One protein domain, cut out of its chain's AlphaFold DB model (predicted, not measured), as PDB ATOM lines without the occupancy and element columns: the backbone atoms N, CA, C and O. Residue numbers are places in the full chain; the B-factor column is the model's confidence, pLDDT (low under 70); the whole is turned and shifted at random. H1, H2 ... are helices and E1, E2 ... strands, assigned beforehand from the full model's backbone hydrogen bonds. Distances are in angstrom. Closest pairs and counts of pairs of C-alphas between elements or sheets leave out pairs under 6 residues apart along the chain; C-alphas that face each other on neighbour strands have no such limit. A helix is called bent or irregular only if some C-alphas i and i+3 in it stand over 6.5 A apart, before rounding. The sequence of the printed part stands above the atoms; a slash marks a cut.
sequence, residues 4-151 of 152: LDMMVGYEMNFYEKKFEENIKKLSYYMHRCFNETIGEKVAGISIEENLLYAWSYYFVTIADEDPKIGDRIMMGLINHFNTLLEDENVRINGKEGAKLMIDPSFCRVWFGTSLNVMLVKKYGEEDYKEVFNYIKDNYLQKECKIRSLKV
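What this domain is: This is residues 4 to 151 of the 152 residues of an uncharacterized protein of Clostridium perfringens (UniProt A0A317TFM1). H3, H4 and H5a, one arm of the bent helix H5, form an up-and-down bundle, each running against the one before, with a small sheet by residues 49 to 53 of H3 and 104 to 111 of H5a, while H1 and H5b touch each other, both pack on H3 and both are apart from H4. H2 packs across H3 and H4. The printed 148 residues, mostly helix, run H1 H2 E1 H3 H4 E2 H5 E3; the mixed sheet has the order E2 E1 E3. The whole is compact, with a radius of gyration of the C-alphas of 15.3 A, and elongated, spanning 49 by 32 by 29 A.

Where its parts are: H1, residues 4 to 16, begins at C-alpha 4 (49.636, 24.650, -23.269). H2, 19 to 37, is 26.1 A long, E1 is 42 to 48, H3, 49 to 65, is 24.0 A, H4, 67 to 86, is 29.0 A, and E2 is 100 to 102. H5, 104 to 140, was assigned as one helix by its hydrogen bonds but is bent, with C-alphas 122 and 125 9.3 A apart: H5a is 104 to 122, H5b 125 to 140. H5b is irregular, with C-alphas 126 and 129 6.9 A apart. E3, 146 to 150, ends at C-alpha 150 (18.111, 10.387, -21.735).

How they stand to each other: The hub H3 touches H5a, closest C-alphas Trp 55 and Leu 115, 5.6 A. H3 and H4 form a helical hairpin, closest C-alphas Ala 63 and Gly 70, 4.2 A. E1, H3 H4, E2 is a strand-helix-strand unit, parallel neighbour strands joined through helices, with a left-handed crossover; N 43 and O 100 are 2.8 A apart. E1 and E3 are antiparallel, N 45 and O 149 2.9 A apart. Every O i to N i+4 pair is within hydrogen-bond range in H1, H3, H4 and H5a, 13 of 15 in H2 and 10 of 12 in H5b.

The domain as a whole: The C-alphas farthest apart, Met 6 and Glu 96, are 48.8 A apart. The printed part has no cut; the link H4 to E2 is long. pLDDT is under 70 at residues 34, 36 to 41, 88 to 97 and 151.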
ATOM      1  N   LEU A   4      50.572  25.760 -23.134       86.88
ATOM      2  CA  LEU A   4      49.636  24.650 -23.269       86.88
ATOM      3  C   LEU A   4      48.298  24.977 -22.589       86.88
ATOM      4  O   LEU A   4      47.260  24.862 -23.235       86.88
ATOM      5  N   ASP A   5      48.326  25.520 -21.367       85.88
ATOM      6  CA  ASP A   5      47.132  26.006 -20.656       85.88
ATOM      7  C   ASP A   5      46.361  27.047 -21.477       85.88
ATOM      8  O   ASP A   5      45.136  26.999 -21.584       85.88
ATOM      9  N   MET A   6      47.081  28.011 -22.066       85.88
ATOM     10  CA  MET A   6      46.470  29.075 -22.869       85.88
ATOM     11  C   MET A   6      45.783  28.517 -24.117       85.88
ATOM     12  O   MET A   6      44.703  28.985 -24.482       85.88
ATOM     13  N   MET A   7      46.396  27.522 -24.763       88.19
ATOM     14  CA  MET A   7      45.830  26.859 -25.934       88.19
ATOM     15  C   MET A   7      44.564  26.081 -25.564       88.19
ATOM     16  O   MET A   7      43.519  26.319 -26.165       88.19
ATOM     17  N   VAL A   8      44.626  25.246 -24.519       86.81
ATOM     18  CA  VAL A   8      43.477  24.468 -24.027       86.81
ATOM     19  C   VAL A   8      42.321  25.390 -23.638       86.81
ATOM     20  O   VAL A   8      41.189  25.185 -24.075       86.81
ATOM     21  N   GLY A   9      42.604  26.452 -22.879       85.06
ATOM     22  CA  GLY A   9      41.594  27.431 -22.485       85.06
ATOM     23  C   GLY A   9      40.928  28.114 -23.681       85.06
ATOM     24  O   GLY A   9      39.711  28.296 -23.693       85.06
ATOM     25  N   TYR A  10      41.696  28.469 -24.715       85.75
ATOM     26  CA  TYR A  10      41.147  29.068 -25.932       85.75
ATOM     27  C   TYR A  10      40.252  28.091 -26.709       85.75
ATOM     28  O   TYR A  10      39.140  28.454 -27.104       85.75
ATOM     29  N   GLU A  11      40.714  26.856 -26.910       84.56
ATOM     30  CA  GLU A  11      39.993  25.834 -27.675       84.56
ATOM     31  C   GLU A  11      38.683  25.429 -26.994       84.56
ATOM     32  O   GLU A  11      37.630  25.396 -27.642       84.56
ATOM     33  N   MET A  12      38.722  25.196 -25.681       85.56
ATOM     34  CA  MET A  12      37.529  24.874 -24.904       85.56
ATOM     35  C   MET A  12      36.537  26.046 -24.958       85.56
ATOM     36  O   MET A  12      35.397  25.859 -25.395       85.56
ATOM     37  N   ASN A  13      36.957  27.281 -24.664       84.69
ATOM     38  CA  ASN A  13      36.063  28.451 -24.730       84.69
ATOM     39  C   ASN A  13      35.411  28.640 -26.114       84.69
ATOM     40  O   ASN A  13      34.271  29.100 -26.219       84.69
ATOM     41  N   PHE A  14      36.105  28.287 -27.200       79.19
ATOM     42  CA  PHE A  14      35.509  28.304 -28.535       79.19
ATOM     43  C   PHE A  14      34.440  27.215 -28.707       79.19
ATOM     44  O   PHE A  14      33.370  27.485 -29.260       79.19
ATOM     45  N   TYR A  15      34.698  26.007 -28.203       79.38
ATOM     46  CA  TYR A  15      33.746  24.896 -28.219       79.38
ATOM     47  C   TYR A  15      32.491  25.172 -27.372       79.38
ATOM     48  O   TYR A  15      31.395  24.787 -27.778       79.38
ATOM     49  N   GLU A  16      32.607  25.904 -26.258       76.69
ATOM     50  CA  GLU A  16      31.476  26.298 -25.389       76.69
ATOM     51  C   GLU A  16      30.348  26.974 -26.164       76.69
ATOM     52  O   GLU A  16      29.176  26.641 -25.997       76.69
ATOM     53  N   LYS A  17      30.701  27.833 -27.122       77.31
ATOM     54  CA  LYS A  17      29.733  28.548 -27.962       77.31
ATOM     55  C   LYS A  17      28.888  27.628 -28.848       77.31
ATOM     56  O   LYS A  17      27.840  28.055 -29.321       77.31
ATOM     57  N   LYS A  18      29.335  26.392 -29.088       76.25
ATOM     58  CA  LYS A  18      28.657  25.376 -29.915       76.25
ATOM     59  C   LYS A  18      28.203  24.157 -29.110       76.25
ATOM     60  O   LYS A  18      27.744  23.171 -29.689       76.25
ATOM     61  N   PHE A  19      28.321  24.206 -27.784       77.50
ATOM     62  CA  PHE A  19      28.115  23.050 -26.917       77.50
ATOM     63  C   PHE A  19      26.728  22.417 -27.086       77.50
ATOM     64  O   PHE A  19      26.624  21.204 -27.245       77.50
ATOM     65  N   GLU A  20      25.671  23.228 -27.161       78.81
ATOM     66  CA  GLU A  20      24.291  22.743 -27.322       78.81
ATOM     67  C   GLU A  20      24.018  22.042 -28.664       78.81
ATOM     68  O   GLU A  20      23.162  21.159 -28.755       78.81
ATOM     69  N   GLU A  21      24.744  22.393 -29.724       75.31
ATOM     70  CA  GLU A  21      24.631  21.706 -31.016       75.31
ATOM     71  C   GLU A  21      25.400  20.381 -30.998       75.31
ATOM     72  O   GLU A  21      24.907  19.354 -31.478       75.31
ATOM     73  N   ASN A  22      26.587  20.384 -30.390       73.62
ATOM     74  CA  ASN A  22      27.458  19.214 -30.312       73.62
ATOM     75  C   ASN A  22      26.908  18.149 -29.359       73.62
ATOM     76  O   ASN A  22      26.953  16.958 -29.671       73.62
ATOM     77  N   ILE A  23      26.298  18.555 -28.245       77.69
ATOM     78  CA  ILE A  23      25.747  17.619 -27.265       77.69
ATOM     79  C   ILE A  23      24.558  16.828 -27.811       77.69
ATOM     80  O   ILE A  23      24.368  15.681 -27.421       77.69
ATOM     81  N   LYS A  24      23.783  17.383 -28.754       76.38
ATOM     82  CA  LYS A  24      22.701  16.644 -29.427       76.38
ATOM     83  C   LYS A  24      23.252  15.514 -30.291       76.38
ATOM     84  O   LYS A  24      22.753  14.393 -30.216       76.38
ATOM     85  N   LYS A  25      24.307  15.791 -31.066       73.94
ATOM     86  CA  LYS A  25      25.003  14.775 -31.871       73.94
ATOM     87  C   LYS A  25      25.616  13.700 -30.978       73.94
ATOM     88  O   LYS A  25      25.451  12.512 -31.243       73.94
ATOM     89  N   LEU A  26      26.251  14.125 -29.888       76.88
ATOM     90  CA  LEU A  26      26.843  13.224 -28.911       76.88
ATOM     91  C   LEU A  26      25.797  12.335 -28.239       76.88
ATOM     92  O   LEU A  26      25.991  11.131 -28.149       76.88
ATOM     93  N   SER A  27      24.673  12.917 -27.819       74.19
ATOM     94  CA  SER A  27      23.579  12.187 -27.175       74.19
ATOM     95  C   SER A  27      23.011  11.114 -28.100       74.19
ATOM     96  O   SER A  27      22.778   9.998 -27.655       74.19
ATOM     97  N   TYR A  28      22.841  11.417 -29.392       75.31
ATOM     98  CA  TYR A  28      22.397  10.431 -30.380       75.31
ATOM     99  C   TYR A  28      23.401   9.284 -30.544       75.31
ATOM    100  O   TYR A  28      23.021   8.114 -30.558       75.31
ATOM    101  N   TYR A  29      24.689   9.614 -30.633       72.38
ATOM    102  CA  TYR A  29      25.743   8.619 -30.786       72.38
ATOM    103  C   TYR A  29      25.876   7.731 -29.535       72.38
ATOM    104  O   TYR A  29      25.900   6.507 -29.650       72.38
ATOM    105  N   MET A  30      25.854   8.328 -28.339       73.56
ATOM    106  CA  MET A  30      25.816   7.605 -27.067       73.56
ATOM    107  C   MET A  30      24.580   6.712 -26.965       73.56
ATOM    108  O   MET A  30      24.714   5.542 -26.635       73.56
ATOM    109  N   HIS A  31      23.394   7.229 -27.294       75.19
ATOM    110  CA  HIS A  31      22.155   6.452 -27.294       75.19
ATOM    111  C   HIS A  31      22.259   5.221 -28.195       75.19
ATOM    112  O   HIS A  31      21.934   4.124 -27.754       75.19
ATOM    113  N   ARG A  32      22.768   5.378 -29.425       74.00
ATOM    114  CA  ARG A  32      22.967   4.254 -30.347       74.00
ATOM    115  C   ARG A  32      23.885   3.195 -29.735       74.00
ATOM    116  O   ARG A  32      23.483   2.044 -29.616       74.00
ATOM    117  N   CYS A  33      25.076   3.589 -29.287       70.00
ATOM    118  CA  CYS A  33      26.055   2.642 -28.755       70.00
ATOM    119  C   CYS A  33      25.587   1.974 -27.447       70.00
ATOM    120  O   CYS A  33      25.832   0.785 -27.235       70.00
ATOM    121  N   PHE A  34      24.884   2.706 -26.580       69.56
ATOM    122  CA  PHE A  34      24.347   2.175 -25.327       69.56
ATOM    123  C   PHE A  34      23.183   1.223 -25.563       69.56
ATOM    124  O   PHE A  34      23.177   0.138 -24.989       69.56
ATOM    125  N   ASN A  35      22.222   1.579 -26.416       70.38
ATOM    126  CA  ASN A  35      21.109   0.686 -26.721       70.38
ATOM    127  C   ASN A  35      21.585  -0.599 -27.400       70.38
ATOM    128  O   ASN A  35      21.096  -1.672 -27.062       70.38
ATOM    129  N   GLU A  36      22.557  -0.507 -28.309       68.44
ATOM    130  CA  GLU A  36      23.118  -1.677 -28.994       68.44
ATOM    131  C   GLU A  36      23.891  -2.612 -28.048       68.44
ATOM    132  O   GLU A  36      23.921  -3.817 -28.290       68.44
ATOM    133  N   THR A  37      24.486  -2.090 -26.966       65.19
ATOM    134  CA  THR A  37      25.417  -2.868 -26.123       65.19
ATOM    135  C   THR A  37      24.892  -3.180 -24.717       65.19
ATOM    136  O   THR A  37      25.083  -4.283 -24.212       65.19
ATOM    137  N   ILE A  38      24.236  -2.222 -24.062       64.12
ATOM    138  CA  ILE A  38      23.714  -2.317 -22.685       64.12
ATOM    139  C   ILE A  38      22.198  -2.616 -22.689       64.12
ATOM    140  O   ILE A  38      21.664  -3.182 -21.728       64.12
ATOM    141  N   GLY A  39      21.504  -2.292 -23.786       63.47
ATOM    142  CA  GLY A  39      20.063  -2.489 -23.955       63.47
ATOM    143  C   GLY A  39      19.217  -1.512 -23.134       63.47
ATOM    144  O   GLY A  39      19.692  -0.489 -22.649       63.47
ATOM    145  N   GLU A  40      17.945  -1.851 -22.916       66.38
ATOM    146  CA  GLU A  40      16.970  -0.986 -22.228       66.38
ATOM    147  C   GLU A  40      17.177  -0.839 -20.705       66.38
ATOM    148  O   GLU A  40      16.310  -0.313 -20.005       66.38
ATOM    149  N   LYS A  41      18.310  -1.300 -20.165       69.81
ATOM    150  CA  LYS A  41      18.575  -1.326 -18.718       69.81
ATOM    151  C   LYS A  41      18.791   0.062 -18.116       69.81
ATOM    152  O   LYS A  41      18.571   0.230 -16.921       69.81
ATOM    153  N   VAL A  42      19.202   1.049 -18.912       73.38
ATOM    154  CA  VAL A  42      19.521   2.411 -18.456       73.38
ATOM    155  C   VAL A  42      18.558   3.406 -19.102       73.38
ATOM    156  O   VAL A  42      18.514   3.515 -20.320       73.38
ATOM    157  N   ALA A  43      17.796   4.150 -18.296       74.94
ATOM    158  CA  ALA A  43      16.891   5.203 -18.774       74.94
ATOM    159  C   ALA A  43      17.622   6.519 -19.065       74.94
ATOM    160  O   ALA A  43      17.245   7.289 -19.955       74.94
ATOM    161  N   GLY A  44      18.674   6.799 -18.304       76.75
ATOM    162  CA  GLY A  44      19.425   8.031 -18.444       76.75
ATOM    163  C   GLY A  44      20.650   8.084 -17.551       76.75
ATOM    164  O   GLY A  44      20.829   7.277 -16.637       76.75
ATOM    165  N   ILE A  45      21.475   9.082 -17.828       84.00
ATOM    166  CA  ILE A  45      22.648   9.434 -17.036       84.00
ATOM    167  C   ILE A  45      22.448  10.833 -16.471       84.00
ATOM    168  O   ILE A  45      22.014  11.741 -17.180       84.00
ATOM    169  N   SER A  46      22.770  11.016 -15.201       86.56
ATOM    170  CA  SER A  46      22.874  12.325 -14.573       86.56
ATOM    171  C   SER A  46      24.350  12.648 -14.401       86.56
ATOM    172  O   SER A  46      25.074  11.906 -13.749       86.56
ATOM    173  N   ILE A  47      24.805  13.738 -15.009       88.56
ATOM    174  CA  ILE A  47      26.219  14.111 -15.074       88.56
ATOM    175  C   ILE A  47      26.389  15.608 -14.825       88.56
ATOM    176  O   ILE A  47      25.529  16.416 -15.172       88.56
ATOM    177  N   GLU A  48      27.505  15.982 -14.212       90.81
ATOM    178  CA  GLU A  48      27.892  17.382 -14.047       90.81
ATOM    179  C   GLU A  48      28.142  18.025 -15.412       90.81
ATOM    180  O   GLU A  48      28.910  17.507 -16.224       90.81
ATOM    181  N   GLU A  49      27.511  19.168 -15.666       89.00
ATOM    182  CA  GLU A  49      27.557  19.837 -16.968       89.00
ATOM    183  C   GLU A  49      28.989  20.196 -17.391       89.00
ATOM    184  O   GLU A  49      29.339  19.995 -18.548       89.00
ATOM    185  N   ASN A  50      29.854  20.596 -16.454       89.69
ATOM    186  CA  ASN A  50      31.261  20.912 -16.723       89.69
ATOM    187  C   ASN A  50      32.072  19.672 -17.121       89.69
ATOM    188  O   ASN A  50      32.945  19.757 -17.987       89.69
ATOM    189  N   LEU A  51      31.787  18.520 -16.505       90.62
ATOM    190  CA  LEU A  51      32.434  17.259 -16.863       90.62
ATOM    191  C   LEU A  51      31.966  16.796 -18.239       90.62
ATOM    192  O   LEU A  51      32.791  16.441 -19.077       90.62
ATOM    193  N   LEU A  52      30.656  16.842 -18.485       89.38
ATOM    194  CA  LEU A  52      30.087  16.506 -19.786       89.38
ATOM    195  C   LEU A  52      30.640  17.418 -20.881       89.38
ATOM    196  O   LEU A  52      30.977  16.954 -21.965       89.38
ATOM    197  N   TYR A  53      30.771  18.704 -20.581       88.50
ATOM    198  CA  TYR A  53      31.353  19.693 -21.465       88.50
ATOM    199  C   TYR A  53      32.807  19.363 -21.814       88.50
ATOM    200  O   TYR A  53      33.100  19.145 -22.993       88.50
ATOM    201  N   ALA A  54      33.685  19.233 -20.814       90.62
ATOM    202  CA  ALA A  54      35.093  18.916 -21.033       90.62
ATOM    203  C   ALA A  54      35.253  17.594 -21.792       90.62
ATOM    204  O   ALA A  54      35.966  17.523 -22.791       90.62
ATOM    205  N   TRP A  55      34.524  16.562 -21.370       92.00
ATOM    206  CA  TRP A  55      34.547  15.260 -22.020       92.00
ATOM    207  C   TRP A  55      34.079  15.336 -23.477       92.00
ATOM    208  O   TRP A  55      34.755  14.820 -24.365       92.00
ATOM    209  N   SER A  56      32.966  16.028 -23.746       88.94
ATOM    210  CA  SER A  56      32.414  16.156 -25.099       88.94
ATOM    211  C   SER A  56      33.368  16.868 -26.054       88.94
ATOM    212  O   SER A  56      33.499  16.441 -27.196       88.94
ATOM    213  N   TYR A  57      34.065  17.905 -25.584       89.81
ATOM    214  CA  TYR A  57      35.051  18.629 -26.378       89.81
ATOM    215  C   TYR A  57      36.168  17.697 -26.857       89.81
ATOM    216  O   TYR A  57      36.439  17.625 -28.058       89.81
ATOM    217  N   TYR A  58      36.784  16.947 -25.940       90.62
ATOM    218  CA  TYR A  58      37.870  16.033 -26.295       90.62
ATOM    219  C   TYR A  58      37.388  14.878 -27.163       90.62
ATOM    220  O   TYR A  58      38.059  14.539 -28.136       90.62
ATOM    221  N   PHE A  59      36.214  14.321 -26.865       89.56
ATOM    222  CA  PHE A  59      35.640  13.252 -27.674       89.56
ATOM    223  C   PHE A  59      35.389  13.706 -29.113       89.56
ATOM    224  O   PHE A  59      35.862  13.056 -30.039       89.56
ATOM    225  N   VAL A  60      34.684  14.828 -29.305       85.69
ATOM    226  CA  VAL A  60      34.369  15.359 -30.641       85.69
ATOM    227  C   VAL A  60      35.646  15.692 -31.395       85.69
ATOM    228  O   VAL A  60      35.787  15.297 -32.542       85.69
ATOM    229  N   THR A  61      36.606  16.342 -30.734       86.12
ATOM    230  CA  THR A  61      37.877  16.709 -31.366       86.12
ATOM    231  C   THR A  61      38.633  15.473 -31.858       86.12
ATOM    232  O   THR A  61      39.083  15.438 -32.997       86.12
ATOM    233  N   ILE A  62      38.729  14.429 -31.031       88.12
ATOM    234  CA  ILE A  62      39.404  13.183 -31.412       88.12
ATOM    235  C   ILE A  62      38.622  12.432 -32.500       88.12
ATOM    236  O   ILE A  62      39.229  11.867 -33.404       88.12
ATOM    237  N   ALA A  63      37.291  12.401 -32.418       85.38
ATOM    238  CA  ALA A  63      36.449  11.708 -33.389       85.38
ATOM    239  C   ALA A  63      36.427  12.405 -34.759       85.38
ATOM    240  O   ALA A  63      36.367  11.720 -35.778       85.38
ATOM    241  N   ASP A  64      36.502  13.738 -34.794       84.69
ATOM    242  CA  ASP A  64      36.614  14.516 -36.032       84.69
ATOM    243  C   ASP A  64      38.001  14.341 -36.681       84.69
ATOM    244  O   ASP A  64      38.103  14.298 -37.908       84.69
ATOM    245  N   GLU A  65      39.065  14.207 -35.876       87.81
ATOM    246  CA  GLU A  65      40.428  13.917 -36.350       87.81
ATOM    247  C   GLU A  65      40.568  12.468 -36.872       87.81
ATOM    248  O   GLU A  65      41.130  12.248 -37.947       87.81
ATOM    249  N   ASP A  66      40.049  11.476 -36.139       86.06
ATOM    250  CA  ASP A  66      40.009  10.063 -36.540       86.06
ATOM    251  C   ASP A  66      38.749   9.356 -35.986       86.06
ATOM    252  O   ASP A  66      38.721   8.914 -34.824       86.06
ATOM    253  N   PRO A  67      37.721   9.142 -36.831       86.25
ATOM    254  CA  PRO A  67      36.474   8.505 -36.417       86.25
ATOM    255  C   PRO A  67      36.652   7.110 -35.808       86.25
ATOM    256  O   PRO A  67      35.948   6.755 -34.862       86.25
ATOM    257  N   LYS A  68      37.632   6.320 -36.277       87.81
ATOM    258  CA  LYS A  68      37.874   4.963 -35.749       87.81
ATOM    259  C   LYS A  68      38.383   5.006 -34.315       87.81
ATOM    260  O   LYS A  68      38.176   4.065 -33.547       87.81
ATOM    261  N   ILE A  69      39.095   6.069 -33.950       85.88
ATOM    262  CA  ILE A  69      39.537   6.284 -32.577       85.88
ATOM    263  C   ILE A  69      38.356   6.709 -31.704       85.88
ATOM    264  O   ILE A  69      38.244   6.194 -30.590       85.88
ATOM    265  N   GLY A  70      37.478   7.579 -32.208       84.31
ATOM    266  CA  GLY A  70      36.221   7.928 -31.537       84.31
ATOM    267  C   GLY A  70      35.397   6.684 -31.190       84.31
ATOM    268  O   GLY A  70      35.051   6.482 -30.024       84.31
ATOM    269  N   ASP A  71      35.201   5.787 -32.162       84.50
ATOM    270  CA  ASP A  71      34.507   4.507 -31.955       84.50
ATOM    271  C   ASP A  71      35.180   3.662 -30.856       84.50
ATOM    272  O   ASP A  71      34.514   3.145 -29.957       84.50
ATOM    273  N   ARG A  72      36.518   3.553 -30.867       86.56
ATOM    274  CA  ARG A  72      37.272   2.810 -29.836       86.56
ATOM    275  C   ARG A  72      37.123   3.412 -28.442       86.56
ATOM    276  O   ARG A  72      37.015   2.657 -27.480       86.56
ATOM    277  N   ILE A  73      37.135   4.740 -28.320       85.44
ATOM    278  CA  ILE A  73      36.944   5.426 -27.034       85.44
ATOM    279  C   ILE A  73      35.538   5.154 -26.503       85.44
ATOM    280  O   ILE A  73      35.395   4.819 -25.328       85.44
ATOM    281  N   MET A  74      34.517   5.239 -27.359       83.88
ATOM    282  CA  MET A  74      33.135   4.956 -26.964       83.88
ATOM    283  C   MET A  74      32.956   3.499 -26.529       83.88
ATOM    284  O   MET A  74      32.394   3.237 -25.468       83.88
ATOM    285  N   MET A  75      33.491   2.546 -27.293       84.44
ATOM    286  CA  MET A  75      33.448   1.133 -26.907       84.44
ATOM    287  C   MET A  75      34.224   0.871 -25.614       84.44
ATOM    288  O   MET A  75      33.766   0.109 -24.769       84.44
ATOM    289  N   GLY A  76      35.367   1.534 -25.414       85.25
ATOM    290  CA  GLY A  76      36.115   1.472 -24.158       85.25
ATOM    291  C   GLY A  76      35.310   2.003 -22.970       85.25
ATOM    292  O   GLY A  76      35.297   1.376 -21.912       85.25
ATOM    293  N   LEU A  77      34.587   3.112 -23.156       85.12
ATOM    294  CA  LEU A  77      33.684   3.680 -22.155       85.12
ATOM    295  C   LEU A  77      32.574   2.679 -21.786       85.12
ATOM    296  O   LEU A  77      32.332   2.447 -20.603       85.12
ATOM    297  N   ILE A  78      31.943   2.043 -22.773       82.19
ATOM    298  CA  ILE A  78      30.875   1.051 -22.562       82.19
ATOM    299  C   ILE A  78      31.398  -0.226 -21.897       82.19
ATOM    300  O   ILE A  78      30.772  -0.750 -20.979       82.19
ATOM    301  N   ASN A  79      32.563  -0.717 -22.309       83.88
ATOM    302  CA  ASN A  79      33.171  -1.887 -21.680       83.88
ATOM    303  C   ASN A  79      33.504  -1.605 -20.213       83.88
ATOM    304  O   ASN A  79      33.176  -2.414 -19.351       83.88
ATOM    305  N   HIS A  80      34.072  -0.430 -19.922       83.69
ATOM    306  CA  HIS A  80      34.342  -0.015 -18.547       83.69
ATOM    307  C   HIS A  80      33.053   0.082 -17.721       83.69
ATOM    308  O   HIS A  80      33.043  -0.325 -16.566       83.69
ATOM    309  N   PHE A  81      31.953   0.550 -18.314       81.06
ATOM    310  CA  PHE A  81      30.648   0.550 -17.658       81.06
ATOM    311  C   PHE A  81      30.181  -0.850 -17.265       81.06
ATOM    312  O   PHE A  81      29.812  -1.056 -16.113       81.06
ATOM    313  N   ASN A  82      30.234  -1.810 -18.191       79.12
ATOM    314  CA  ASN A  82      29.844  -3.190 -17.902       79.12
ATOM    315  C   ASN A  82      30.712  -3.790 -16.789       79.12
ATOM    316  O   ASN A  82      30.174  -4.367 -15.851       79.12
ATOM    317  N   THR A  83      32.028  -3.565 -16.831       82.19
ATOM    318  CA  THR A  83      32.944  -4.004 -15.768       82.19
ATOM    319  C   THR A  83      32.608  -3.378 -14.416       82.19
ATOM    320  O   THR A  83      32.592  -4.079 -13.413       82.19
ATOM    321  N   LEU A  84      32.300  -2.076 -14.370       77.88
ATOM    322  CA  LEU A  84      31.905  -1.409 -13.126       77.88
ATOM    323  C   LEU A  84      30.560  -1.920 -12.587       77.88
ATOM    324  O   LEU A  84      30.367  -1.933 -11.381       77.88
ATOM    325  N   LEU A  85      29.628  -2.339 -13.446       73.94
ATOM    326  CA  LEU A  85      28.367  -2.944 -12.998       73.94
ATOM    327  C   LEU A  85      28.531  -4.371 -12.459       73.94
ATOM    328  O   LEU A  85      27.701  -4.813 -11.668       73.94
ATOM    329  N   GLU A  86      29.550  -5.094 -12.916       75.25
ATOM    330  CA  GLU A  86      29.886  -6.439 -12.435       75.25
ATOM    331  C   GLU A  86      30.698  -6.410 -11.128       75.25
ATOM    332  O   GLU A  86      30.828  -7.441 -10.470       75.25
ATOM    333  N   ASP A  87      31.224  -5.247 -10.728       73.75
ATOM    334  CA  ASP A  87      31.954  -5.070  -9.472       73.75
ATOM    335  C   ASP A  87      31.008  -5.181  -8.265       73.75
ATOM    336  O   ASP A  87      30.090  -4.379  -8.078       73.75
ATOM    337  N   GLU A  88      31.275  -6.158  -7.398       66.38
ATOM    338  CA  GLU A  88      30.501  -6.445  -6.184       66.38
ATOM    339  C   GLU A  88      30.447  -5.263  -5.196       66.38
ATOM    340  O   GLU A  88      29.560  -5.193  -4.340       66.38
ATOM    341  N   ASN A  89      31.380  -4.312  -5.304       68.50
ATOM    342  CA  ASN A  89      31.425  -3.110  -4.471       68.50
ATOM    343  C   ASN A  89      30.514  -1.987  -4.984       68.50
ATOM    344  O   ASN A  89      30.255  -1.024  -4.251       68.50
ATOM    345  N   VAL A  90      30.014  -2.082  -6.217       64.88
ATOM    346  CA  VAL A  90      29.109  -1.087  -6.794       64.88
ATOM    347  C   VAL A  90      27.681  -1.375  -6.346       64.88
ATOM    348  O   VAL A  90      27.041  -2.353  -6.720       64.88
ATOM    349  N   ARG A  91      27.146  -0.476  -5.517       60.91
ATOM    350  CA  ARG A  91      25.763  -0.560  -5.037       60.91
ATOM    351  C   ARG A  91      24.814   0.084  -6.039       60.91
ATOM    352  O   ARG A  91      24.740   1.308  -6.127       60.91
ATOM    353  N   ILE A  92      24.038  -0.739  -6.735       64.94
ATOM    354  CA  ILE A  92      22.966  -0.275  -7.618       64.94
ATOM    355  C   ILE A  92      21.688  -0.100  -6.791       64.94
ATOM    356  O   ILE A  92      21.055  -1.071  -6.381       64.94
ATOM    357  N   ASN A  93      21.296   1.150  -6.544       61.12
ATOM    358  CA  ASN A  93      20.043   1.470  -5.860       61.12
ATOM    359  C   ASN A  93      18.923   1.680  -6.889       61.12
ATOM    360  O   ASN A  93      19.022   2.549  -7.753       61.12
ATOM    361  N   GLY A  94      17.831   0.923  -6.785       63.22
ATOM    362  CA  GLY A  94      16.697   1.035  -7.703       63.22
ATOM    363  C   GLY A  94      15.538   0.118  -7.324       63.22
ATOM    364  O   GLY A  94      15.662  -0.724  -6.437       63.22
ATOM    365  N   LYS A  95      14.390   0.293  -7.985       66.50
ATOM    366  CA  LYS A  95      13.284  -0.670  -7.906       66.50
ATOM    367  C   LYS A  95      13.515  -1.778  -8.929       66.50
ATOM    368  O   LYS A  95      13.863  -1.486 -10.070       66.50
ATOM    369  N   GLU A  96      13.280  -3.022  -8.533       63.84
ATOM    370  CA  GLU A  96      13.332  -4.168  -9.441       63.84
ATOM    371  C   GLU A  96      12.395  -3.943 -10.645       63.84
ATOM    372  O   GLU A  96      11.262  -3.482 -10.486       63.84
ATOM    373  N   GLY A  97      12.898  -4.182 -11.860       65.38
ATOM    374  CA  GLY A  97      12.178  -3.933 -13.116       65.38
ATOM    375  C   GLY A  97      12.151  -2.474 -13.602       65.38
ATOM    376  O   GLY A  97      11.683  -2.223 -14.713       65.38
ATOM    377  N   ALA A  98      12.661  -1.506 -12.831       71.12
ATOM    378  CA  ALA A  98      12.809  -0.128 -13.297       71.12
ATOM    379  C   ALA A  98      14.128   0.065 -14.061       71.12
ATOM    380  O   ALA A  98      15.172  -0.455 -13.669       71.12
ATOM    381  N   LYS A  99      14.089   0.864 -15.135       73.94
ATOM    382  CA  LYS A  99      15.300   1.303 -15.839       73.94
ATOM    383  C   LYS A  99      16.183   2.134 -14.899       73.94
ATOM    384  O   LYS A  99      15.680   2.967 -14.143       73.94
ATOM    385  N   LEU A 100      17.493   1.927 -14.972       75.75
ATOM    386  CA  LEU A 100      18.475   2.589 -14.119       75.75
ATOM    387  C   LEU A 100      18.673   4.050 -14.529       75.75
ATOM    388  O   LEU A 100      18.818   4.367 -15.709       75.75
ATOM    389  N   MET A 101      18.728   4.926 -13.531       79.00
ATOM    390  CA  MET A 101      19.265   6.275 -13.674       79.00
ATOM    391  C   MET A 101      20.662   6.273 -13.069       79.00
ATOM    392  O   MET A 101      20.806   6.074 -11.865       79.00
ATOM    393  N   ILE A 102      21.681   6.462 -13.902       81.00
ATOM    394  CA  ILE A 102      23.069   6.471 -13.437       81.00
ATOM    395  C   ILE A 102      23.332   7.812 -12.763       81.00
ATOM    396  O   ILE A 102      23.113   8.870 -13.360       81.00
ATOM    397  N   ASP A 103      23.771   7.766 -11.512       84.06
ATOM    398  CA  ASP A 103      23.927   8.953 -10.691       84.06
ATOM    399  C   ASP A 103      25.226   9.729 -11.010       84.06
ATOM    400  O   ASP A 103      26.167   9.185 -11.604       84.06
ATOM    401  N   PRO A 104      25.316  11.006 -10.593       85.56
ATOM    402  CA  PRO A 104      26.484  11.840 -10.869       85.56
ATOM    403  C   PRO A 104      27.809  11.311 -10.321       85.56
ATOM    404  O   PRO A 104      28.847  11.574 -10.927       85.56
ATOM    405  N   SER A 105      27.812  10.575  -9.206       85.56
ATOM    406  CA  SER A 105      29.049  10.049  -8.620       85.56
ATOM    407  C   SER A 105      29.642   8.942  -9.486       85.56
ATOM    408  O   SER A 105      30.841   8.975  -9.784       85.56
ATOM    409  N   PHE A 106      28.795   8.045  -9.997       84.38
ATOM    410  CA  PHE A 106      29.202   7.048 -10.979       84.38
ATOM    411  C   PHE A 106      29.688   7.725 -12.265       84.38
ATOM    412  O   PHE A 106      30.789   7.440 -12.741       84.38
ATOM    413  N   CYS A 107      28.914   8.677 -12.804       86.69
ATOM    414  CA  CYS A 107      29.297   9.414 -14.011       86.69
ATOM    415  C   CYS A 107      30.643  10.130 -13.848       86.69
ATOM    416  O   CYS A 107      31.430  10.159 -14.791       86.69
ATOM    417  N   ARG A 108      30.948  10.666 -12.663       88.38
ATOM    418  CA  ARG A 108      32.223  11.336 -12.389       88.38
ATOM    419  C   ARG A 108      33.415  10.392 -12.517       88.38
ATOM    420  O   ARG A 108      34.392  10.748 -13.172       88.38
ATOM    421  N   VAL A 109      33.334   9.190 -11.945       86.69
ATOM    422  CA  VAL A 109      34.388   8.169 -12.094       86.69
ATOM    423  C   VAL A 109      34.476   7.714 -13.545       86.69
ATOM    424  O   VAL A 109      35.559   7.657 -14.133       86.69
ATOM    425  N   TRP A 110      33.327   7.436 -14.147       87.31
ATOM    426  CA  TRP A 110      33.238   6.838 -15.465       87.31
ATOM    427  C   TRP A 110      33.731   7.764 -16.585       87.31
ATOM    428  O   TRP A 110      34.674   7.424 -17.308       87.31
ATOM    429  N   PHE A 111      33.159   8.966 -16.690       88.94
ATOM    430  CA  PHE A 111      33.582   9.976 -17.660       88.94
ATOM    431  C   PHE A 111      34.959  10.540 -17.316       88.94
ATOM    432  O   PHE A 111      35.739  10.801 -18.226       88.94
ATOM    433  N   GLY A 112      35.302  10.682 -16.030       89.69
ATOM    434  CA  GLY A 112      36.631  11.133 -15.610       89.69
ATOM    435  C   GLY A 112      37.743  10.184 -16.062       89.69
ATOM    436  O   GLY A 112      38.756  10.629 -16.602       89.69
ATOM    437  N   THR A 113      37.527   8.872 -15.928       88.25
ATOM    438  CA  THR A 113      38.479   7.852 -16.401       88.25
ATOM    439  C   THR A 113      38.662   7.935 -17.914       88.25
ATOM    440  O   THR A 113      39.788   7.962 -18.408       88.25
ATOM    441  N   SER A 114      37.563   8.039 -18.664       89.94
ATOM    442  CA  SER A 114      37.615   8.169 -20.124       89.94
ATOM    443  C   SER A 114      38.248   9.485 -20.584       89.94
ATOM    444  O   SER A 114      39.042   9.478 -21.524       89.94
ATOM    445  N   LEU A 115      37.970  10.599 -19.901       92.69
ATOM    446  CA  LEU A 115      38.615  11.886 -20.158       92.69
ATOM    447  C   LEU A 115      40.132  11.756 -20.031       92.69
ATOM    448  O   LEU A 115      40.853  12.177 -20.928       92.69
ATOM    449  N   ASN A 116      40.615  11.113 -18.970       90.50
ATOM    450  CA  ASN A 116      42.047  10.918 -18.770       90.50
ATOM    451  C   ASN A 116      42.694  10.134 -19.928       90.50
ATOM    452  O   ASN A 116      43.743  10.528 -20.432       90.50
ATOM    453  N   VAL A 117      42.032   9.079 -20.418       89.69
ATOM    454  CA  VAL A 117      42.486   8.317 -21.599       89.69
ATOM    455  C   VAL A 117      42.561   9.203 -22.847       89.69
ATOM    456  O   VAL A 117      43.526   9.119 -23.607       89.69
ATOM    457  N   MET A 118      41.569  10.071 -23.061       93.00
ATOM    458  CA  MET A 118      41.565  11.010 -24.189       93.00
ATOM    459  C   MET A 118      42.700  12.035 -24.099       93.00
ATOM    460  O   MET A 118      43.338  12.326 -25.109       93.00
ATOM    461  N   LEU A 119      42.995  12.541 -22.899       93.50
ATOM    462  CA  LEU A 119      44.083  13.497 -22.680       93.50
ATOM    463  C   LEU A 119      45.454  12.871 -22.927       93.50
ATOM    464  O   LEU A 119      46.249  13.449 -23.667       93.50
ATOM    465  N   VAL A 120      45.708  11.674 -22.386       91.75
ATOM    466  CA  VAL A 120      46.943  10.913 -22.658       91.75
ATOM    467  C   VAL A 120      47.116  10.704 -24.156       91.75
ATOM    468  O   VAL A 120      48.214  10.832 -24.686       91.75
ATOM    469  N   LYS A 121      46.024  10.431 -24.872       89.00
ATOM    470  CA  LYS A 121      46.084  10.224 -26.315       89.00
ATOM    471  C   LYS A 121      46.387  11.497 -27.106       89.00
ATOM    472  O   LYS A 121      47.114  11.418 -28.092       89.00
ATOM    473  N   LYS A 122      45.819  12.639 -26.710       89.88
ATOM    474  CA  LYS A 122      45.982  13.911 -27.429       89.88
ATOM    475  C   LYS A 122      47.325  14.586 -27.140       89.88
ATOM    476  O   LYS A 122      47.906  15.165 -28.050       89.88
ATOM    477  N   TYR A 123      47.803  14.510 -25.900       90.12
ATOM    478  CA  TYR A 123      48.984  15.253 -25.443       90.12
ATOM    479  C   TYR A 123      50.183  14.358 -25.094       90.12
ATOM    480  O   TYR A 123      51.287  14.858 -24.932       90.12
ATOM    481  N   GLY A 124      50.006  13.038 -25.011       90.75
ATOM    482  CA  GLY A 124      51.055  12.111 -24.576       90.75
ATOM    483  C   GLY A 124      51.174  12.000 -23.051       90.75
ATOM    484  O   GLY A 124      50.545  12.738 -22.293       90.75
ATOM    485  N   GLU A 125      51.976  11.040 -22.584       89.00
ATOM    486  CA  GLU A 125      52.118  10.711 -21.153       89.00
ATOM    487  C   GLU A 125      52.814  11.798 -20.318       89.00
ATOM    488  O   GLU A 125      52.635  11.853 -19.099       89.00
ATOM    489  N   GLU A 126      53.595  12.665 -20.960       86.44
ATOM    490  CA  GLU A 126      54.340  13.729 -20.284       86.44
ATOM    491  C   GLU A 126      53.446  14.948 -20.023       86.44
ATOM    492  O   GLU A 126      53.362  15.421 -18.886       86.44
ATOM    493  N   ASP A 127      52.683  15.376 -21.032       89.88
ATOM    494  CA  ASP A 127      51.935  16.636 -20.989       89.88
ATOM    495  C   ASP A 127      50.493  16.483 -20.474       89.88
ATOM    496  O   ASP A 127      49.891  17.456 -20.006       89.88
ATOM    497  N   TYR A 128      49.906  15.274 -20.488       92.19
ATOM    498  CA  TYR A 128      48.496  15.108 -20.093       92.19
ATOM    499  C   TYR A 128      48.218  15.527 -18.645       92.19
ATOM    500  O   TYR A 128      47.109  15.961 -18.344       92.19
ATOM    501  N   LYS A 129      49.196  15.389 -17.737       92.19
ATOM    502  CA  LYS A 129      49.023  15.734 -16.316       92.19
ATOM    503  C   LYS A 129      48.828  17.228 -16.130       92.19
ATOM    504  O   LYS A 129      47.994  17.634 -15.322       92.19
ATOM    505  N   GLU A 130      49.584  18.030 -16.872       93.00
ATOM    506  CA  GLU A 130      49.458  19.484 -16.856       93.00
ATOM    507  C   GLU A 130      48.067  19.890 -17.347       93.00
ATOM    508  O   GLU A 130      47.328  20.566 -16.630       93.00
ATOM    509  N   VAL A 131      47.657  19.357 -18.500       92.31
ATOM    510  CA  VAL A 131      46.333  19.620 -19.079       92.31
ATOM    511  C   VAL A 131      45.208  19.151 -18.157       92.31
ATOM    512  O   VAL A 131      44.225  19.865 -17.960       92.31
ATOM    513  N   PHE A 132      45.338  17.970 -17.554       92.50
ATOM    514  CA  PHE A 132      44.346  17.452 -16.619       92.50
ATOM    515  C   PHE A 132      44.197  18.359 -15.396       92.50
ATOM    516  O   PHE A 132      43.071  18.648 -14.994       92.50
ATOM    517  N   ASN A 133      45.305  18.844 -14.828       92.25
ATOM    518  CA  ASN A 133      45.266  19.784 -13.709       92.25
ATOM    519  C   ASN A 133      44.599  21.101 -14.116       92.25
ATOM    520  O   ASN A 133      43.714  21.575 -13.407       92.25
ATOM    521  N   TYR A 134      44.923  21.630 -15.299       91.69
ATOM    522  CA  TYR A 134      44.246  22.810 -15.830       91.69
ATOM    523  C   TYR A 134      42.729  22.599 -15.942       91.69
ATOM    524  O   TYR A 134      41.952  23.417 -15.441       91.69
ATOM    525  N   ILE A 135      42.283  21.493 -16.547       91.44
ATOM    526  CA  ILE A 135      40.852  21.177 -16.699       91.44
ATOM    527  C   ILE A 135      40.183  21.018 -15.334       91.44
ATOM    528  O   ILE A 135      39.074  21.509 -15.108       91.44
ATOM    529  N   LYS A 136      40.853  20.329 -14.412       91.06
ATOM    530  CA  LYS A 136      40.356  20.088 -13.064       91.06
ATOM    531  C   LYS A 136      40.094  21.401 -12.331       91.06
ATOM    532  O   LYS A 136      38.978  21.600 -11.852       91.06
ATOM    533  N   ASP A 137      41.076  22.293 -12.311       90.69
ATOM    534  CA  ASP A 137      41.014  23.547 -11.559       90.69
ATOM    535  C   ASP A 137      40.048  24.555 -12.208       90.69
ATOM    536  O   ASP A 137      39.354  25.307 -11.522       90.69
ATOM    537  N   ASN A 138      39.948  24.554 -13.544       87.75
ATOM    538  CA  ASN A 138      39.156  25.546 -14.276       87.75
ATOM    539  C   ASN A 138      37.731  25.098 -14.613       87.75
ATOM    540  O   ASN A 138      36.879  25.961 -14.838       87.75
ATOM    541  N   TYR A 139      37.446  23.795 -14.630       85.50
ATOM    542  CA  TYR A 139      36.141  23.265 -15.037       85.50
ATOM    543  C   TYR A 139      35.564  22.278 -14.014       85.50
ATOM    544  O   TYR A 139      34.423  22.458 -13.587       85.50
ATOM    545  N   LEU A 140      36.318  21.259 -13.584       86.88
ATOM    546  CA  LEU A 140      35.745  20.139 -12.811       86.88
ATOM    547  C   LEU A 140      35.535  20.432 -11.318       86.88
ATOM    548  O   LEU A 140      34.676  19.816 -10.694       86.88
ATOM    549  N   GLN A 141      36.308  21.347 -10.727       83.62
ATOM    550  CA  GLN A 141      36.170  21.726  -9.314       83.62
ATOM    551  C   GLN A 141      35.138  22.830  -9.057       83.62
ATOM    552  O   GLN A 141      34.838  23.127  -7.902       83.62
ATOM    553  N   LYS A 142      34.584  23.445 -10.106       76.25
ATOM    554  CA  LYS A 142      33.552  24.476  -9.961       76.25
ATOM    555  C   LYS A 142      32.207  23.828  -9.643       76.25
ATOM    556  O   LYS A 142      31.843  22.839 -10.278       76.25
ATOM    557  N   GLU A 143      31.457  24.405  -8.700       74.56
ATOM    558  CA  GLU A 143      30.056  24.028  -8.493       74.56
ATOM    559  C   GLU A 143      29.305  24.109  -9.821       74.56
ATOM    560  O   GLU A 143      29.425  25.076 -10.579       74.56
ATOM    561  N   CYS A 144      28.561  23.053 -10.123       77.56
ATOM    562  CA  CYS A 144      28.007  22.848 -11.442       77.56
ATOM    563  C   CYS A 144      26.615  22.233 -11.351       77.56
ATOM    564  O   CYS A 144      26.290  21.489 -10.424       77.56
ATOM    565  N   LYS A 145      25.783  22.547 -12.342       87.00
ATOM    566  CA  LYS A 145      24.466  21.943 -12.497       87.00
ATOM    567  C   LYS A 145      24.614  20.487 -12.933       87.00
ATOM    568  O   LYS A 145      25.483  20.138 -13.733       87.00
ATOM    569  N   ILE A 146      23.715  19.644 -12.438       87.50
ATOM    570  CA  ILE A 146      23.550  18.289 -12.954       87.50
ATOM    571  C   ILE A 146      22.629  18.348 -14.169       87.50
ATOM    572  O   ILE A 146      21.492  18.817 -14.075       87.50
ATOM    573  N   ARG A 147      23.114  17.850 -15.305       84.38
ATOM    574  CA  ARG A 147      22.331  17.635 -16.521       84.38
ATOM    575  C   ARG A 147      21.977  16.155 -16.623       84.38
ATOM    576  O   ARG A 147      22.837  15.291 -16.486       84.38
ATOM    577  N   SER A 148      20.709  15.870 -16.899       82.50
ATOM    578  CA  SER A 148      20.250  14.510 -17.184       82.50
ATOM    579  C   SER A 148      20.146  14.300 -18.689       82.50
ATOM    580  O   SER A 148      19.390  15.004 -19.359       82.50
ATOM    581  N   LEU A 149      20.887  13.330 -19.221       77.25
ATOM    582  CA  LEU A 149      20.762  12.882 -20.605       77.25
ATOM    583  C   LEU A 149      19.913  11.615 -20.631       77.25
ATOM    584  O   LEU A 149      20.201  10.649 -19.922       77.25
ATOM    585  N   LYS A 150      18.864  11.610 -21.455       72.50
ATOM    586  CA  LYS A 150      18.111  10.387 -21.735       72.50
ATOM    587  C   LYS A 150      18.925   9.518 -22.679       72.50
ATOM    588  O   LYS A 150      19.406  10.013 -23.697       72.50
ATOM    589  N   VAL A 151      19.064   8.246 -22.329       68.44
ATOM    590  CA  VAL A 151      19.802   7.263 -23.134       68.44
ATOM    591  C   VAL A 151      18.922   6.106 -23.604       68.44
ATOM    592  O   VAL A 151      19.409   5.295 -24.380       68.44
TER     593      VAL A 151